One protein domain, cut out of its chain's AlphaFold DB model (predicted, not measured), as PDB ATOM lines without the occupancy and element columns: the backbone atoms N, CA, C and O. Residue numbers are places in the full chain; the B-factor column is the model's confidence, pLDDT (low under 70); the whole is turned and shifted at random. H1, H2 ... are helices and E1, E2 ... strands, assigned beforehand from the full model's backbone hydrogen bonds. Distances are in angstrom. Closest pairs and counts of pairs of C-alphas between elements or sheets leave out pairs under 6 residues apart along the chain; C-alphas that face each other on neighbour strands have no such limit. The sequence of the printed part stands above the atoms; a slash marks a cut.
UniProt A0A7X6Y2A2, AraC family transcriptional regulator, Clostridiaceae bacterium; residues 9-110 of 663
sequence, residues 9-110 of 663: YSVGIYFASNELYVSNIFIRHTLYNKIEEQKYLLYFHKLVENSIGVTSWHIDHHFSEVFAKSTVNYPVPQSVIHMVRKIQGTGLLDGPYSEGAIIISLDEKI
ATOM      1  N   TYR A   9     -13.269   0.251  -2.401       76.94
ATOM      2  CA  TYR A   9     -13.735  -0.937  -3.115       76.94
ATOM      3  C   TYR A   9     -12.754  -1.339  -4.222       76.94
ATOM      4  O   TYR A   9     -12.276  -2.472  -4.247       76.94
ATOM      5  N   SER A  10     -12.409  -0.415  -5.122       81.62
ATOM      6  CA  SER A  10     -11.459  -0.692  -6.204       81.62
ATOM      7  C   SER A  10     -10.650   0.538  -6.590       81.62
ATOM      8  O   SER A  10     -11.106   1.668  -6.440       81.62
ATOM      9  N   VAL A  11      -9.439   0.315  -7.087       85.06
ATOM     10  CA  VAL A  11      -8.623   1.344  -7.734       85.06
ATOM     11  C   VAL A  11      -8.184   0.778  -9.068       85.06
ATOM     12  O   VAL A  11      -7.592  -0.304  -9.126       85.06
ATOM     13  N   GLY A  12      -8.491   1.503 -10.133       84.75
ATOM     14  CA  GLY A  12      -8.102   1.139 -11.478       84.75
ATOM     15  C   GLY A  12      -7.546   2.309 -12.260       84.75
ATOM     16  O   GLY A  12      -7.796   3.471 -11.955       84.75
ATOM     17  N   ILE A  13      -6.763   1.974 -13.273       84.88
ATOM     18  CA  ILE A  13      -6.252   2.892 -14.273       84.88
ATOM     19  C   ILE A  13      -6.820   2.434 -15.608       84.88
ATOM     20  O   ILE A  13      -6.654   1.282 -16.014       84.88
ATOM     21  N   TYR A  14      -7.526   3.341 -16.261       83.88
ATOM     22  CA  TYR A  14      -8.000   3.193 -17.621       83.88
ATOM     23  C   TYR A  14      -6.995   3.850 -18.566       83.88
ATOM     24  O   TYR A  14      -6.680   5.025 -18.401       83.88
ATOM     25  N   PHE A  15      -6.487   3.108 -19.542       82.06
ATOM     26  CA  PHE A  15      -5.633   3.610 -20.613       82.06
ATOM     27  C   PHE A  15      -6.464   3.672 -21.892       82.06
ATOM     28  O   PHE A  15      -6.861   2.631 -22.418       82.06
ATOM     29  N   ALA A  16      -6.727   4.879 -22.390       74.44
ATOM     30  CA  ALA A  16      -7.590   5.094 -23.546       74.44
ATOM     31  C   ALA A  16      -6.957   4.571 -24.841       74.44
ATOM     32  O   ALA A  16      -7.655   3.977 -25.654       74.44
ATOM     33  N   SER A  17      -5.633   4.703 -25.003       70.31
ATOM     34  CA  SER A  17      -4.930   4.328 -26.243       70.31
ATOM     35  C   SER A  17      -5.099   2.856 -26.635       70.31
ATOM     36  O   SER A  17      -5.101   2.539 -27.818       70.31
ATOM     37  N   ASN A  18      -5.255   1.967 -25.648       70.25
ATOM     38  CA  ASN A  18      -5.392   0.523 -25.855       70.25
ATOM     39  C   ASN A  18      -6.700  -0.034 -25.266       70.25
ATOM     40  O   ASN A  18      -6.806  -1.246 -25.079       70.25
ATOM     41  N   GLU A  19      -7.640   0.847 -24.894       78.44
ATOM     42  CA  GLU A  19      -8.888   0.510 -24.190       78.44
ATOM     43  C   GLU A  19      -8.656  -0.518 -23.070       78.44
ATOM     44  O   GLU A  19      -9.318  -1.551 -22.963       78.44
ATOM     45  N   LEU A  20      -7.635  -0.262 -22.254       80.88
ATOM     46  CA  LEU A  20      -7.155  -1.181 -21.233       80.88
ATOM     47  C   LEU A  20      -7.563  -0.647 -19.864       80.88
ATOM     48  O   LEU A  20      -7.081   0.392 -19.426       80.88
ATOM     49  N   TYR A  21      -8.404  -1.390 -19.154       83.62
ATOM     50  CA  TYR A  21      -8.694  -1.137 -17.749       83.62
ATOM     51  C   TYR A  21      -7.909  -2.111 -16.875       83.62
ATOM     52  O   TYR A  21      -8.157  -3.320 -16.891       83.62
ATOM     53  N   VAL A  22      -6.968  -1.581 -16.097       82.31
ATOM     54  CA  VAL A  22      -6.208  -2.331 -15.095       82.31
ATOM     55  C   VAL A  22      -6.699  -1.903 -13.727       82.31
ATOM     56  O   VAL A  22      -6.463  -0.773 -13.321       82.31
ATOM     57  N   SER A  23      -7.342  -2.798 -12.988       83.31
ATOM     58  CA  SER A  23      -7.679  -2.556 -11.584       83.31
ATOM     59  C   SER A  23      -7.047  -3.583 -10.669       83.31
ATOM     60  O   SER A  23      -6.626  -4.659 -11.094       83.31
ATOM     61  N   ASN A  24      -7.046  -3.268  -9.380       77.31
ATOM     62  CA  ASN A  24      -6.696  -4.220  -8.332       77.31
ATOM     63  C   ASN A  24      -7.631  -5.448  -8.274       77.31
ATOM     64  O   ASN A  24      -7.298  -6.413  -7.588       77.31
ATOM     65  N   ILE A  25      -8.782  -5.418  -8.957       73.94
ATOM     66  CA  ILE A  25      -9.757  -6.517  -8.982       73.94
ATOM     67  C   ILE A  25      -9.621  -7.349 -10.264       73.94
ATOM     68  O   ILE A  25      -9.590  -8.578 -10.212       73.94
ATOM     69  N   PHE A  26      -9.545  -6.700 -11.424       74.88
ATOM     70  CA  PHE A  26      -9.417  -7.365 -12.719       74.88
ATOM     71  C   PHE A  26      -8.751  -6.477 -13.767       74.88
ATOM     72  O   PHE A  26      -8.763  -5.249 -13.679       74.88
ATOM     73  N   ILE A  27      -8.237  -7.136 -14.807       79.06
ATOM     74  CA  ILE A  27      -7.710  -6.510 -16.018       79.06
ATOM     75  C   ILE A  27      -8.642  -6.856 -17.188       79.06
ATOM     76  O   ILE A  27      -9.050  -8.015 -17.336       79.06
ATOM     77  N   ARG A  28      -9.025  -5.861 -17.994       79.75
ATOM     78  CA  ARG A  28      -9.858  -6.012 -19.202       79.75
ATOM     79  C   ARG A  28      -9.301  -5.153 -20.333       79.75
ATOM     80  O   ARG A  28      -8.880  -4.032 -20.081       79.75
ATOM     81  N   HIS A  29      -9.291  -5.690 -21.548       78.81
ATOM     82  CA  HIS A  29      -8.724  -5.042 -22.731       78.81
ATOM     83  C   HIS A  29      -9.390  -5.557 -24.008       78.81
ATOM     84  O   HIS A  29      -9.969  -6.648 -24.012       78.81
ATOM     85  N   THR A  30      -9.225  -4.847 -25.123       77.06
ATOM     86  CA  THR A  30      -9.842  -5.211 -26.408       77.06
ATOM     87  C   THR A  30      -8.992  -6.076 -27.343       77.06
ATOM     88  O   THR A  30      -9.479  -6.441 -28.405       77.06
ATOM     89  N   LEU A  31      -7.782  -6.521 -26.946       68.62
ATOM     90  CA  LEU A  31      -6.910  -7.348 -27.818       68.62
ATOM     91  C   LEU A  31      -7.583  -8.573 -28.476       68.62
ATOM     92  O   LEU A  31      -7.149  -8.965 -29.553       68.62
ATOM     93  N   TYR A  32      -8.594  -9.189 -27.848       66.06
ATOM     94  CA  TYR A  32      -9.253 -10.386 -28.395       66.06
ATOM     95  C   TYR A  32     -10.739 -10.188 -28.750       66.06
ATOM     96  O   TYR A  32     -11.213 -10.851 -29.665       66.06
ATOM     97  N   ASN A  33     -11.458  -9.263 -28.093       72.12
ATOM     98  CA  ASN A  33     -12.898  -9.019 -28.296       72.12
ATOM     99  C   ASN A  33     -13.201  -7.509 -28.347       72.12
ATOM    100  O   ASN A  33     -12.573  -6.742 -27.614       72.12
ATOM    101  N   LYS A  34     -14.225  -7.096 -29.110       74.88
ATOM    102  CA  LYS A  34     -14.682  -5.692 -29.206       74.88
ATOM    103  C   LYS A  34     -15.224  -5.152 -27.875       74.88
ATOM    104  O   LYS A  34     -15.767  -5.909 -27.070       74.88
ATOM    105  N   ILE A  35     -15.134  -3.834 -27.666       75.19
ATOM    106  CA  ILE A  35     -15.566  -3.175 -26.418       75.19
ATOM    107  C   ILE A  35     -17.069  -3.341 -26.137       75.19
ATOM    108  O   ILE A  35     -17.463  -3.534 -24.989       75.19
ATOM    109  N   GLU A  36     -17.904  -3.358 -27.181       74.12
ATOM    110  CA  GLU A  36     -19.372  -3.475 -27.096       74.12
ATOM    111  C   GLU A  36     -19.825  -4.817 -26.498       74.12
ATOM    112  O   GLU A  36     -20.840  -4.892 -25.805       74.12
ATOM    113  N   GLU A  37     -19.040  -5.873 -26.713       70.12
ATOM    114  CA  GLU A  37     -19.294  -7.216 -26.183       70.12
ATOM    115  C   GLU A  37     -18.769  -7.372 -24.742       70.12
ATOM    116  O   GLU A  37     -19.126  -8.317 -24.030       70.12
ATOM    117  N   GLN A  38     -17.954  -6.423 -24.266       76.00
ATOM    118  CA  GLN A  38     -17.335  -6.431 -22.943       76.00
ATOM    119  C   GLN A  38     -18.024  -5.453 -21.983       76.00
ATOM    120  O   GLN A  38     -17.532  -4.355 -21.725       76.00
ATOM    121  N   LYS A  39     -19.121  -5.893 -21.352       77.56
ATOM    122  CA  LYS A  39     -19.928  -5.082 -20.409       77.56
ATOM    123  C   LYS A  39     -19.109  -4.302 -19.364       77.56
ATOM    124  O   LYS A  39     -19.391  -3.136 -19.118       77.56
ATOM    125  N   TYR A  40     -18.091  -4.936 -18.776       77.19
ATOM    126  CA  TYR A  40     -17.241  -4.333 -17.739       77.19
ATOM    127  C   TYR A  40     -16.388  -3.190 -18.295       77.19
ATOM    128  O   TYR A  40     -16.282  -2.137 -17.675       77.19
ATOM    129  N   LEU A  41     -15.777  -3.401 -19.462       80.31
ATOM    130  CA  LEU A  41     -14.904  -2.413 -20.081       80.31
ATOM    131  C   LEU A  41     -15.719  -1.242 -20.643       80.31
ATOM    132  O   LEU A  41     -15.349  -0.091 -20.433       80.31
ATOM    133  N   LEU A  42     -16.872  -1.536 -21.254       81.88
ATOM    134  CA  LEU A  42     -17.809  -0.532 -21.750       81.88
ATOM    135  C   LEU A  42     -18.346   0.372 -20.630       81.88
ATOM    136  O   LEU A  42     -18.493   1.573 -20.838       81.88
ATOM    137  N   TYR A  43     -18.620  -0.184 -19.445       84.31
ATOM    138  CA  TYR A  43     -19.053   0.595 -18.282       84.31
ATOM    139  C   TYR A  43     -18.011   1.649 -17.886       84.31
ATOM    140  O   TYR A  43     -18.330   2.835 -17.831       84.31
ATOM    141  N   PHE A  44     -16.757   1.241 -17.660       84.25
ATOM    142  CA  PHE A  44     -15.702   2.179 -17.257       84.25
ATOM    143  C   PHE A  44     -15.303   3.132 -18.384       84.25
ATOM    144  O   PHE A  44     -14.959   4.276 -18.105       84.25
ATOM    145  N   HIS A  45     -15.402   2.707 -19.644       81.50
ATOM    146  CA  HIS A  45     -15.219   3.594 -20.790       81.50
ATOM    147  C   HIS A  45     -16.251   4.731 -20.784       81.50
ATOM    148  O   HIS A  45     -15.870   5.899 -20.730       81.50
ATOM    149  N   LYS A  46     -17.549   4.405 -20.694       82.12
ATOM    150  CA  LYS A  46     -18.623   5.411 -20.590       82.12
ATOM    151  C   LYS A  46     -18.482   6.298 -19.355       82.12
ATOM    152  O   LYS A  46     -18.763   7.489 -19.420       82.12
ATOM    153  N   LEU A  47     -18.042   5.731 -18.232       83.31
ATOM    154  CA  LEU A  47     -17.776   6.482 -17.005       83.31
ATOM    155  C   LEU A  47     -16.712   7.575 -17.234       83.31
ATOM    156  O   LEU A  47     -16.881   8.704 -16.782       83.31
ATOM    157  N   VAL A  48     -15.633   7.256 -17.956       80.75
ATOM    158  CA  VAL A  48     -14.565   8.216 -18.277       80.75
ATOM    159  C   VAL A  48     -15.009   9.217 -19.350       80.75
ATOM    160  O   VAL A  48     -14.688  10.401 -19.233       80.75
ATOM    161  N   GLU A  49     -15.786   8.812 -20.354       78.44
ATOM    162  CA  GLU A  49     -16.346   9.751 -21.340       78.44
ATOM    163  C   GLU A  49     -17.277  10.781 -20.691       78.44
ATOM    164  O   GLU A  49     -17.137  11.980 -20.931       78.44
ATOM    165  N   ASN A  50     -18.159  10.331 -19.796       77.00
ATOM    166  CA  ASN A  50     -19.123  11.184 -19.098       77.00
ATOM    167  C   ASN A  50     -18.491  12.072 -18.014       77.00
ATOM    168  O   ASN A  50     -19.166  12.941 -17.462       77.00
ATOM    169  N   SER A  51     -17.216  11.860 -17.681       75.12
ATOM    170  CA  SER A  51     -16.518  12.690 -16.699       75.12
ATOM    171  C   SER A  51     -16.116  14.046 -17.283       75.12
ATOM    172  O   SER A  51     -15.388  14.138 -18.277       75.12
ATOM    173  N   ILE A  52     -16.579  15.118 -16.638       66.19
ATOM    174  CA  ILE A  52     -16.312  16.509 -17.018       66.19
ATOM    175  C   ILE A  52     -15.253  17.078 -16.063       66.19
ATOM    176  O   ILE A  52     -15.376  16.948 -14.849       66.19
ATOM    177  N   GLY A  53     -14.213  17.719 -16.604       68.44
ATOM    178  CA  GLY A  53     -13.134  18.322 -15.813       68.44
ATOM    179  C   GLY A  53     -11.992  17.364 -15.440       68.44
ATOM    180  O   GLY A  53     -11.855  16.277 -16.000       68.44
ATOM    181  N   VAL A  54     -11.117  17.810 -14.526       68.69
ATOM    182  CA  VAL A  54      -9.904  17.068 -14.114       68.69
ATOM    183  C   VAL A  54     -10.238  15.923 -13.156       68.69
ATOM    184  O   VAL A  54      -9.664  14.841 -13.282       68.69
ATOM    185  N   THR A  55     -11.163  16.160 -12.225       74.81
ATOM    186  CA  THR A  55     -11.669  15.173 -11.267       74.81
ATOM    187  C   THR A  55     -13.188  15.278 -11.233       74.81
ATOM    188  O   THR A  55     -13.704  16.372 -11.029       74.81
ATOM    189  N   SER A  56     -13.891  14.162 -11.387       74.12
ATOM    190  CA  SER A  56     -15.345  14.092 -11.257       74.12
ATOM    191  C   SER A  56     -15.758  12.946 -10.340       74.12
ATOM    192  O   SER A  56     -15.030  11.963 -10.165       74.12
ATOM    193  N   TRP A  57     -16.942  13.080  -9.753       77.06
ATOM    194  CA  TRP A  57     -17.555  12.067  -8.905       77.06
ATOM    195  C   TRP A  57     -18.810  11.546  -9.595       77.06
ATOM    196  O   TRP A  57     -19.662  12.325 -10.005       77.06
ATOM    197  N   HIS A  58     -18.916  10.231  -9.732       76.25
ATOM    198  CA  HIS A  58     -20.054   9.556 -10.341       76.25
ATOM    199  C   HIS A  58     -20.575   8.504  -9.379       76.25
ATOM    200  O   HIS A  58     -19.791   7.750  -8.805       76.25
ATOM    201  N   ILE A  59     -21.888   8.428  -9.212       75.69
ATOM    202  CA  ILE A  59     -22.509   7.443  -8.331       75.69
ATOM    203  C   ILE A  59     -23.306   6.481  -9.190       75.69
ATOM    204  O   ILE A  59     -24.153   6.897  -9.977       75.69
ATOM    205  N   ASP A  60     -23.034   5.194  -9.021       76.19
ATOM    206  CA  ASP A  60     -23.854   4.140  -9.594       76.19
ATOM    207  C   ASP A  60     -24.577   3.406  -8.471       76.19
ATOM    208  O   ASP A  60     -23.973   2.691  -7.669       76.19
ATOM    209  N   HIS A  61     -25.892   3.603  -8.409       72.81
ATOM    210  CA  HIS A  61     -26.754   2.987  -7.406       72.81
ATOM    211  C   HIS A  61     -27.086   1.521  -7.698       72.81
ATOM    212  O   HIS A  61     -27.498   0.814  -6.779       72.81
ATOM    213  N   HIS A  62     -26.887   1.075  -8.941       74.06
ATOM    214  CA  HIS A  62     -27.215  -0.265  -9.429       74.06
ATOM    215  C   HIS A  62     -25.951  -0.995  -9.901       74.06
ATOM    216  O   HIS A  62     -26.016  -1.917 -10.717       74.06
ATOM    217  N   PHE A  63     -24.793  -0.627  -9.345       77.69
ATOM    218  CA  PHE A  63     -23.501  -1.197  -9.703       77.69
ATOM    219  C   PHE A  63     -23.506  -2.725  -9.564       77.69
ATOM    220  O   PHE A  63     -23.021  -3.451 -10.433       77.69
ATOM    221  N   SER A  64     -24.152  -3.259  -8.524       73.19
ATOM    222  CA  SER A  64     -24.302  -4.708  -8.403       73.19
ATOM    223  C   SER A  64     -25.084  -5.331  -9.557       73.19
ATOM    224  O   SER A  64     -24.774  -6.449  -9.925       73.19
ATOM    225  N   GLU A  65     -26.061  -4.671 -10.175       73.44
ATOM    226  CA  GLU A  65     -26.852  -5.274 -11.263       73.44
ATOM    227  C   GLU A  65     -26.028  -5.474 -12.538       73.44
ATOM    228  O   GLU A  65     -26.156  -6.497 -13.219       73.44
ATOM    229  N   VAL A  66     -25.123  -4.537 -12.823       68.50
ATOM    230  CA  VAL A  66     -24.204  -4.616 -13.965       68.50
ATOM    231  C   VAL A  66     -23.086  -5.636 -13.699       68.50
ATOM    232  O   VAL A  66     -22.678  -6.359 -14.612       68.50
ATOM    233  N   PHE A  67     -22.625  -5.753 -12.447       70.31
ATOM    234  CA  PHE A  67     -21.437  -6.531 -12.070       70.31
ATOM    235  C   PHE A  67     -21.731  -7.854 -11.307       70.31
ATOM    236  O   PHE A  67     -20.799  -8.626 -11.072       70.31
ATOM    237  N   ALA A  68     -22.996  -8.188 -10.991       60.12
ATOM    238  CA  ALA A  68     -23.419  -9.306 -10.112       60.12
ATOM    239  C   ALA A  68     -23.005 -10.710 -10.567       60.12
ATOM    240  O   ALA A  68     -22.910 -11.615  -9.742       60.12
ATOM    241  N   LYS A  69     -22.770 -10.922 -11.867       56.03
ATOM    242  CA  LYS A  69     -22.356 -12.225 -12.425       56.03
ATOM    243  C   LYS A  69     -20.847 -12.312 -12.691       56.03
ATOM    244  O   LYS A  69     -20.422 -13.062 -13.567       56.03
ATOM    245  N   SER A  70     -20.029 -11.538 -11.972       54.72
ATOM    246  CA  SER A  70     -18.570 -11.608 -12.109       54.72
ATOM    247  C   SER A  70     -18.001 -12.850 -11.410       54.72
ATOM    248  O   SER A  70     -18.358 -13.150 -10.276       54.72
ATOM    249  N   THR A  71     -17.074 -13.551 -12.065       50.22
ATOM    250  CA  THR A  71     -16.314 -14.714 -11.559       50.22
ATOM    251  C   THR A  71     -15.261 -14.355 -10.498       50.22
ATOM    252  O   THR A  71     -14.295 -15.089 -10.294       50.22
ATOM    253  N   VAL A  72     -15.410 -13.212  -9.824       55.78
ATOM    254  CA  VAL A  72     -14.431 -12.692  -8.868       55.78
ATOM    255  C   VAL A  72     -14.951 -12.892  -7.444       55.78
ATOM    256  O   VAL A  72     -16.062 -12.485  -7.129       55.78
ATOM    257  N   ASN A  73     -14.128 -13.486  -6.572       55.06
ATOM    258  CA  ASN A  73     -14.416 -13.798  -5.157       55.06
ATOM    259  C   ASN A  73     -14.593 -12.562  -4.236       55.06
ATOM    260  O   ASN A  73     -14.333 -12.645  -3.037       55.06
ATOM    261  N   TYR A  74     -15.001 -11.405  -4.766       61.75
ATOM    262  CA  TYR A  74     -15.159 -10.165  -4.006       61.75
ATOM    263  C   TYR A  74     -16.628  -9.726  -3.941       61.75
ATOM    264  O   TYR A  74     -17.291  -9.699  -4.978       61.75
ATOM    265  N   PRO A  75     -17.146  -9.347  -2.754       67.69
ATOM    266  CA  PRO A  75     -18.499  -8.820  -2.636       67.69
ATOM    267  C   PRO A  75     -18.610  -7.513  -3.427       67.69
ATOM    268  O   PRO A  75     -17.875  -6.559  -3.174       67.69
ATOM    269  N   VAL A  76     -19.509  -7.490  -4.409       72.62
ATOM    270  CA  VAL A  76     -19.796  -6.300  -5.214       72.62
ATOM    271  C   VAL A  76     -20.756  -5.402  -4.420       72.62
ATOM    272  O   VAL A  76     -21.812  -5.891  -4.004       72.62
ATOM    273  N   PRO A  77     -20.424  -4.121  -4.179       74.25
ATOM    274  CA  PRO A  77     -21.318  -3.199  -3.500       74.25
ATOM    275  C   PRO A  77     -22.569  -2.967  -4.339       74.25
ATOM    276  O   PRO A  77     -22.511  -2.943  -5.569       74.25
ATOM    277  N   GLN A  78     -23.700  -2.772  -3.663       75.88
ATOM    278  CA  GLN A  78     -24.952  -2.440  -4.338       75.88
ATOM    279  C   GLN A  78     -24.854  -1.072  -5.019       75.88
ATOM    280  O   GLN A  78     -25.202  -0.944  -6.188       75.88
ATOM    281  N   SER A  79     -24.301  -0.089  -4.302       78.75
ATOM    282  CA  SER A  79     -24.065   1.260  -4.799       78.75
ATOM    283  C   SER A  79     -22.603   1.654  -4.594       78.75
ATOM    284  O   SER A  79     -22.031   1.409  -3.528       78.75
ATOM    285  N   VAL A  80     -21.995   2.250  -5.617       81.12
ATOM    286  CA  VAL A  80     -20.576   2.622  -5.637       81.12
ATOM    287  C   VAL A  80     -20.427   4.082  -6.029       81.12
ATOM    288  O   VAL A  80     -21.107   4.571  -6.928       81.12
ATOM    289  N   ILE A  81     -19.500   4.766  -5.367       82.75
ATOM    290  CA  ILE A  81     -19.082   6.123  -5.713       82.75
ATOM    291  C   ILE A  81     -17.733   6.027  -6.435       82.75
ATOM    292  O   ILE A  81     -16.740   5.609  -5.841       82.75
ATOM    293  N   HIS A  82     -17.689   6.406  -7.708       82.88
ATOM    294  CA  HIS A  82     -16.481   6.486  -8.519       82.88
ATOM    295  C   HIS A  82     -15.935   7.915  -8.551       82.88
ATOM    296  O   HIS A  82     -16.584   8.825  -9.051       82.88
ATOM    297  N   MET A  83     -14.706   8.101  -8.088       83.19
ATOM    298  CA  MET A  83     -13.901   9.280  -8.371       83.19
ATOM    299  C   MET A  83     -13.062   9.007  -9.620       83.19
ATOM    300  O   MET A  83     -12.196   8.129  -9.608       83.19
ATOM    301  N   VAL A  84     -13.307   9.754 -10.689       81.19
ATOM    302  CA  VAL A  84     -12.566   9.652 -11.950       81.19
ATOM    303  C   VAL A  84     -11.647  10.855 -12.067       81.19
ATOM    304  O   VAL A  84     -12.103  11.993 -12.028       81.19
ATOM    305  N   ARG A  85     -10.344  10.614 -12.217       83.31
ATOM    306  CA  ARG A  85      -9.346  11.656 -12.468       83.31
ATOM    307  C   ARG A  85      -8.635  11.402 -13.788       83.31
ATOM    308  O   ARG A  85      -7.927  10.402 -13.911       83.31
ATOM    309  N   LYS A  86      -8.780  12.306 -14.757       80.06
ATOM    310  CA  LYS A  86      -8.117  12.189 -16.068       80.06
ATOM    311  C   LYS A  86      -6.617  12.505 -15.948       80.06
ATOM    312  O   LYS A  86      -6.229  13.445 -15.255       80.06
ATOM    313  N   ILE A  87      -5.775  11.710 -16.610       78.00
ATOM    314  CA  ILE A  87      -4.320  11.883 -16.726       78.00
ATOM    315  C   ILE A  87      -3.985  12.221 -18.182       78.00
ATOM    316  O   ILE A  87      -4.390  11.507 -19.099       78.00
ATOM    317  N   GLN A  88      -3.194  13.274 -18.385       67.25
ATOM    318  CA  GLN A  88      -2.614  13.629 -19.682       67.25
ATOM    319  C   GLN A  88      -1.120  13.261 -19.684       67.25
ATOM    320  O   GLN A  88      -0.400  13.626 -18.756       67.25
ATOM    321  N   GLY A  89      -0.650  12.499 -20.680       58.81
ATOM    322  CA  GLY A  89       0.750  12.060 -20.776       58.81
ATOM    323  C   GLY A  89       1.676  13.089 -21.443       58.81
ATOM    324  O   GLY A  89       1.346  13.631 -22.494       58.81
ATOM    325  N   THR A  90       2.862  13.320 -20.869       51.84
ATOM    326  CA  THR A  90       3.962  14.105 -21.464       51.84
ATOM    327  C   THR A  90       4.938  13.171 -22.196       51.84
ATOM    328  O   THR A  90       5.580  12.339 -21.556       51.84
ATOM    329  N   GLY A  91       5.022  13.264 -23.529       50.44
ATOM    330  CA  GLY A  91       5.783  12.341 -24.386       50.44
ATOM    331  C   GLY A  91       7.308  12.489 -24.302       50.44
ATOM    332  O   GLY A  91       7.826  13.601 -24.293       50.44
ATOM    333  N   LEU A  92       8.024  11.357 -24.273       51.38
ATOM    334  CA  LEU A  92       9.490  11.298 -24.406       51.38
ATOM    335  C   LEU A  92       9.997  10.196 -25.360       51.38
ATOM    336  O   LEU A  92      11.198  10.127 -25.589       51.38
ATOM    337  N   LEU A  93       9.128   9.375 -25.965       43.38
ATOM    338  CA  LEU A  93       9.489   8.425 -27.029       43.38
ATOM    339  C   LEU A  93       8.307   8.314 -28.012       43.38
ATOM    340  O   LEU A  93       7.188   8.063 -27.574       43.38
ATOM    341  N   ASP A  94       8.558   8.558 -29.303       50.03
ATOM    342  CA  ASP A  94       7.578   8.724 -30.393       50.03
ATOM    343  C   ASP A  94       6.515   7.607 -30.490       50.03
ATOM    344  O   ASP A  94       6.702   6.576 -31.137       50.03
ATOM    345  N   GLY A  95       5.354   7.859 -29.879       44.25
ATOM    346  CA  GLY A  95       4.099   7.122 -30.032       44.25
ATOM    347  C   GLY A  95       2.910   8.036 -29.683       44.25
ATOM    348  O   GLY A  95       3.084   8.973 -28.898       44.25
ATOM    349  N   PRO A  96       1.714   7.841 -30.274       42.16
ATOM    350  CA  PRO A  96       0.581   8.747 -30.083       42.16
ATOM    351  C   PRO A  96       0.117   8.768 -28.615       42.16
ATOM    352  O   PRO A  96       0.054   7.731 -27.958       42.16
ATOM    353  N   TYR A  97      -0.178   9.976 -28.121       50.31
ATOM    354  CA  TYR A  97      -0.574  10.330 -26.753       50.31
ATOM    355  C   TYR A  97      -1.458   9.278 -26.060       50.31
ATOM    356  O   TYR A  97      -2.573   9.000 -26.497       50.31
ATOM    357  N   SER A  98      -1.001   8.730 -24.933       51.78
ATOM    358  CA  SER A  98      -1.847   7.898 -24.075       51.78
ATOM    359  C   SER A  98      -2.665   8.789 -23.137       51.78
ATOM    360  O   SER A  98      -2.176   9.201 -22.081       51.78
ATOM    361  N   GLU A  99      -3.904   9.103 -23.512       68.94
ATOM    362  CA  GLU A  99      -4.903   9.586 -22.556       68.94
ATOM    363  C   GLU A  99      -5.277   8.446 -21.598       68.94
ATOM    364  O   GLU A  99      -5.374   7.283 -21.997       68.94
ATOM    365  N   GLY A 100      -5.457   8.744 -20.315       78.19
ATOM    366  CA  GLY A 100      -5.871   7.748 -19.329       78.19
ATOM    367  C   GLY A 100      -6.646   8.365 -18.176       78.19
ATOM    368  O   GLY A 100      -6.746   9.583 -18.065       78.19
ATOM    369  N   ALA A 101      -7.208   7.542 -17.301       83.38
ATOM    370  CA  ALA A 101      -7.910   8.000 -16.109       83.38
ATOM    371  C   ALA A 101      -7.650   7.071 -14.924       83.38
ATOM    372  O   ALA A 101      -7.687   5.851 -15.063       83.38
ATOM    373  N   ILE A 102      -7.420   7.646 -13.747       85.00
ATOM    374  CA  ILE A 102      -7.462   6.908 -12.483       85.00
ATOM    375  C   ILE A 102      -8.911   6.899 -12.014       85.00
ATOM    376  O   ILE A 102      -9.523   7.952 -11.858       85.00
ATOM    377  N   ILE A 103      -9.441   5.710 -11.768       85.44
ATOM    378  CA  ILE A 103     -10.791   5.486 -11.268       85.44
ATOM    379  C   ILE A 103     -10.667   4.880  -9.876       85.44
ATOM    380  O   ILE A 103     -10.181   3.761  -9.704       85.44
ATOM    381  N   ILE A 104     -11.101   5.629  -8.870       85.69
ATOM    382  CA  ILE A 104     -11.159   5.186  -7.480       85.69
ATOM    383  C   ILE A 104     -12.618   4.933  -7.132       85.69
ATOM    384  O   ILE A 104     -13.442   5.826  -7.240       85.69
ATOM    385  N   SER A 105     -12.944   3.722  -6.704       83.75
ATOM    386  CA  SER A 105     -14.308   3.306  -6.386       83.75
ATOM    387  C   SER A 105     -14.450   3.064  -4.887       83.75
ATOM    388  O   SER A 105     -13.663   2.311  -4.307       83.75
ATOM    389  N   LEU A 106     -15.460   3.666  -4.269       82.44
ATOM    390  CA  LEU A 106     -15.759   3.598  -2.836       82.44
ATOM    391  C   LEU A 106     -17.129   2.942  -2.620       82.44
ATOM    392  O   LEU A 106     -18.050   3.166  -3.403       82.44
ATOM    393  N   ASP A 107     -17.275   2.165  -1.546       79.44
ATOM    394  CA  ASP A 107     -18.574   1.604  -1.139       79.44
ATOM    395  C   ASP A 107     -19.398   2.666  -0.387       79.44
ATOM    396  O   ASP A 107     -18.995   3.137   0.683       79.44
ATOM    397  N   GLU A 108     -20.567   3.030  -0.926       76.06
ATOM    398  CA  GLU A 108     -21.484   4.011  -0.320       76.06
ATOM    399  C   GLU A 108     -21.881   3.614   1.108       76.06
ATOM    400  O   GLU A 108     -21.934   4.460   2.005       76.06
ATOM    401  N   LYS A 109     -22.055   2.310   1.371       73.31
ATOM    402  CA  LYS A 109     -22.509   1.797   2.672       73.31
ATOM    403  C   LYS A 109     -21.551   2.172   3.801       73.31
ATOM    404  O   LYS A 109     -21.955   2.297   4.961       73.31
ATOM    405  N   ILE A 110     -20.271   2.319   3.481       72.75
ATOM    406  CA  ILE A 110     -19.228   2.686   4.438       72.75
ATOM    407  C   ILE A 110     -19.314   4.173   4.749       72.75
ATOM    408  O   ILE A 110     -19.242   4.548   5.919       72.75
TER     409      ILE A 110
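Overview. This is residues 9 to 110 of the 663 residues of the protein "AraC family transcriptional regulator" of Clostridiaceae bacterium (UniProt A0A7X6Y2A2). A twisted antiparallel sheet of five strands has one helix, H1, packed over one face, while no named helix is on the other face. The short helix H2 sits just past the end of E3, near where E4 begins, and the long loop of residues 88 to 99 between E4 and E5 reaches far from the body at the opposite end of E4. The printed part has 102 residues with, along the chain, E1, E2, H1, E3, H2, E4 and E5, and the sheet's order is E2, E1, E5, E4, E3. The class is mixed, helices and strands, with 49 of the 102 residues in named elements, under half. The whole is compact, with a radius of gyration of the C-alphas of 13.9 A and spans of 44 by 31 by 21 A.

Arrangement. The sheet consists of E1, residues 9 to 15, E2, residues 20 to 23, E3, residues 55 to 60, E4, residues 80 to 87, and E5, residues 100 to 107. E2 and E3 are its edge strands. From edge to edge the strands' lines turn by 77 degrees. E5 and E4 form a hairpin at 161 degrees, with N 83 and O 104 within hydrogen-bond range at 2.7 A. E1 and E5 are antiparallel at 168 degrees, with N 12 and O 103 at 2.9 A. E1 and E2 form a hairpin at 156 degrees, with N 13 and O 22 at 2.8 A. E4 and E3 are antiparallel at 152 degrees, with N 82 and O 58 at 2.7 A. Residues 21 to 22 of E2 also pair, antiparallel, with residues 27 to 28. H1, residues 39 to 49, is on the sheet, and these make two layers, a helix on one face of a sheet. The closest C-alphas of H1 and E4 are those of Val 48 and Val 84, 6.8 A apart. H2, residues 63 to 67, is not on the sheet, but only just, with 4 pairs of C-alphas within 10 A. H1 and H2 only just touch, with 3 pairs within 8 A, the closest being Tyr 40 and Phe 67 at 7.4 A. In H1 and H2 every O i to N i+4 pair is within hydrogen-bond range.

Along the chain. E5 is 23.0 A long from first to last C-alpha, E4 21.7 A, E1 19.8 A, E3 16.5 A and E2 9.8 A. H1 is 15.3 A long and H2 6.2 A. E1 begins at C-alpha 9, (-13.735, -0.937, -3.115), and E5 ends at C-alpha 107, (-18.574, 1.604, -1.139).

Size, cuts and confidence. The C-alphas of Asp 94 and Lys 109, 45.2 A apart, are the two farthest apart. The printed part has no cut. The links E2 to H1, H2 to E4 and E4 to E5 are long. The mean pLDDT of the printed part is 73.2, and 26 residues are under 70, among them 68 to 75 and 88 to 99.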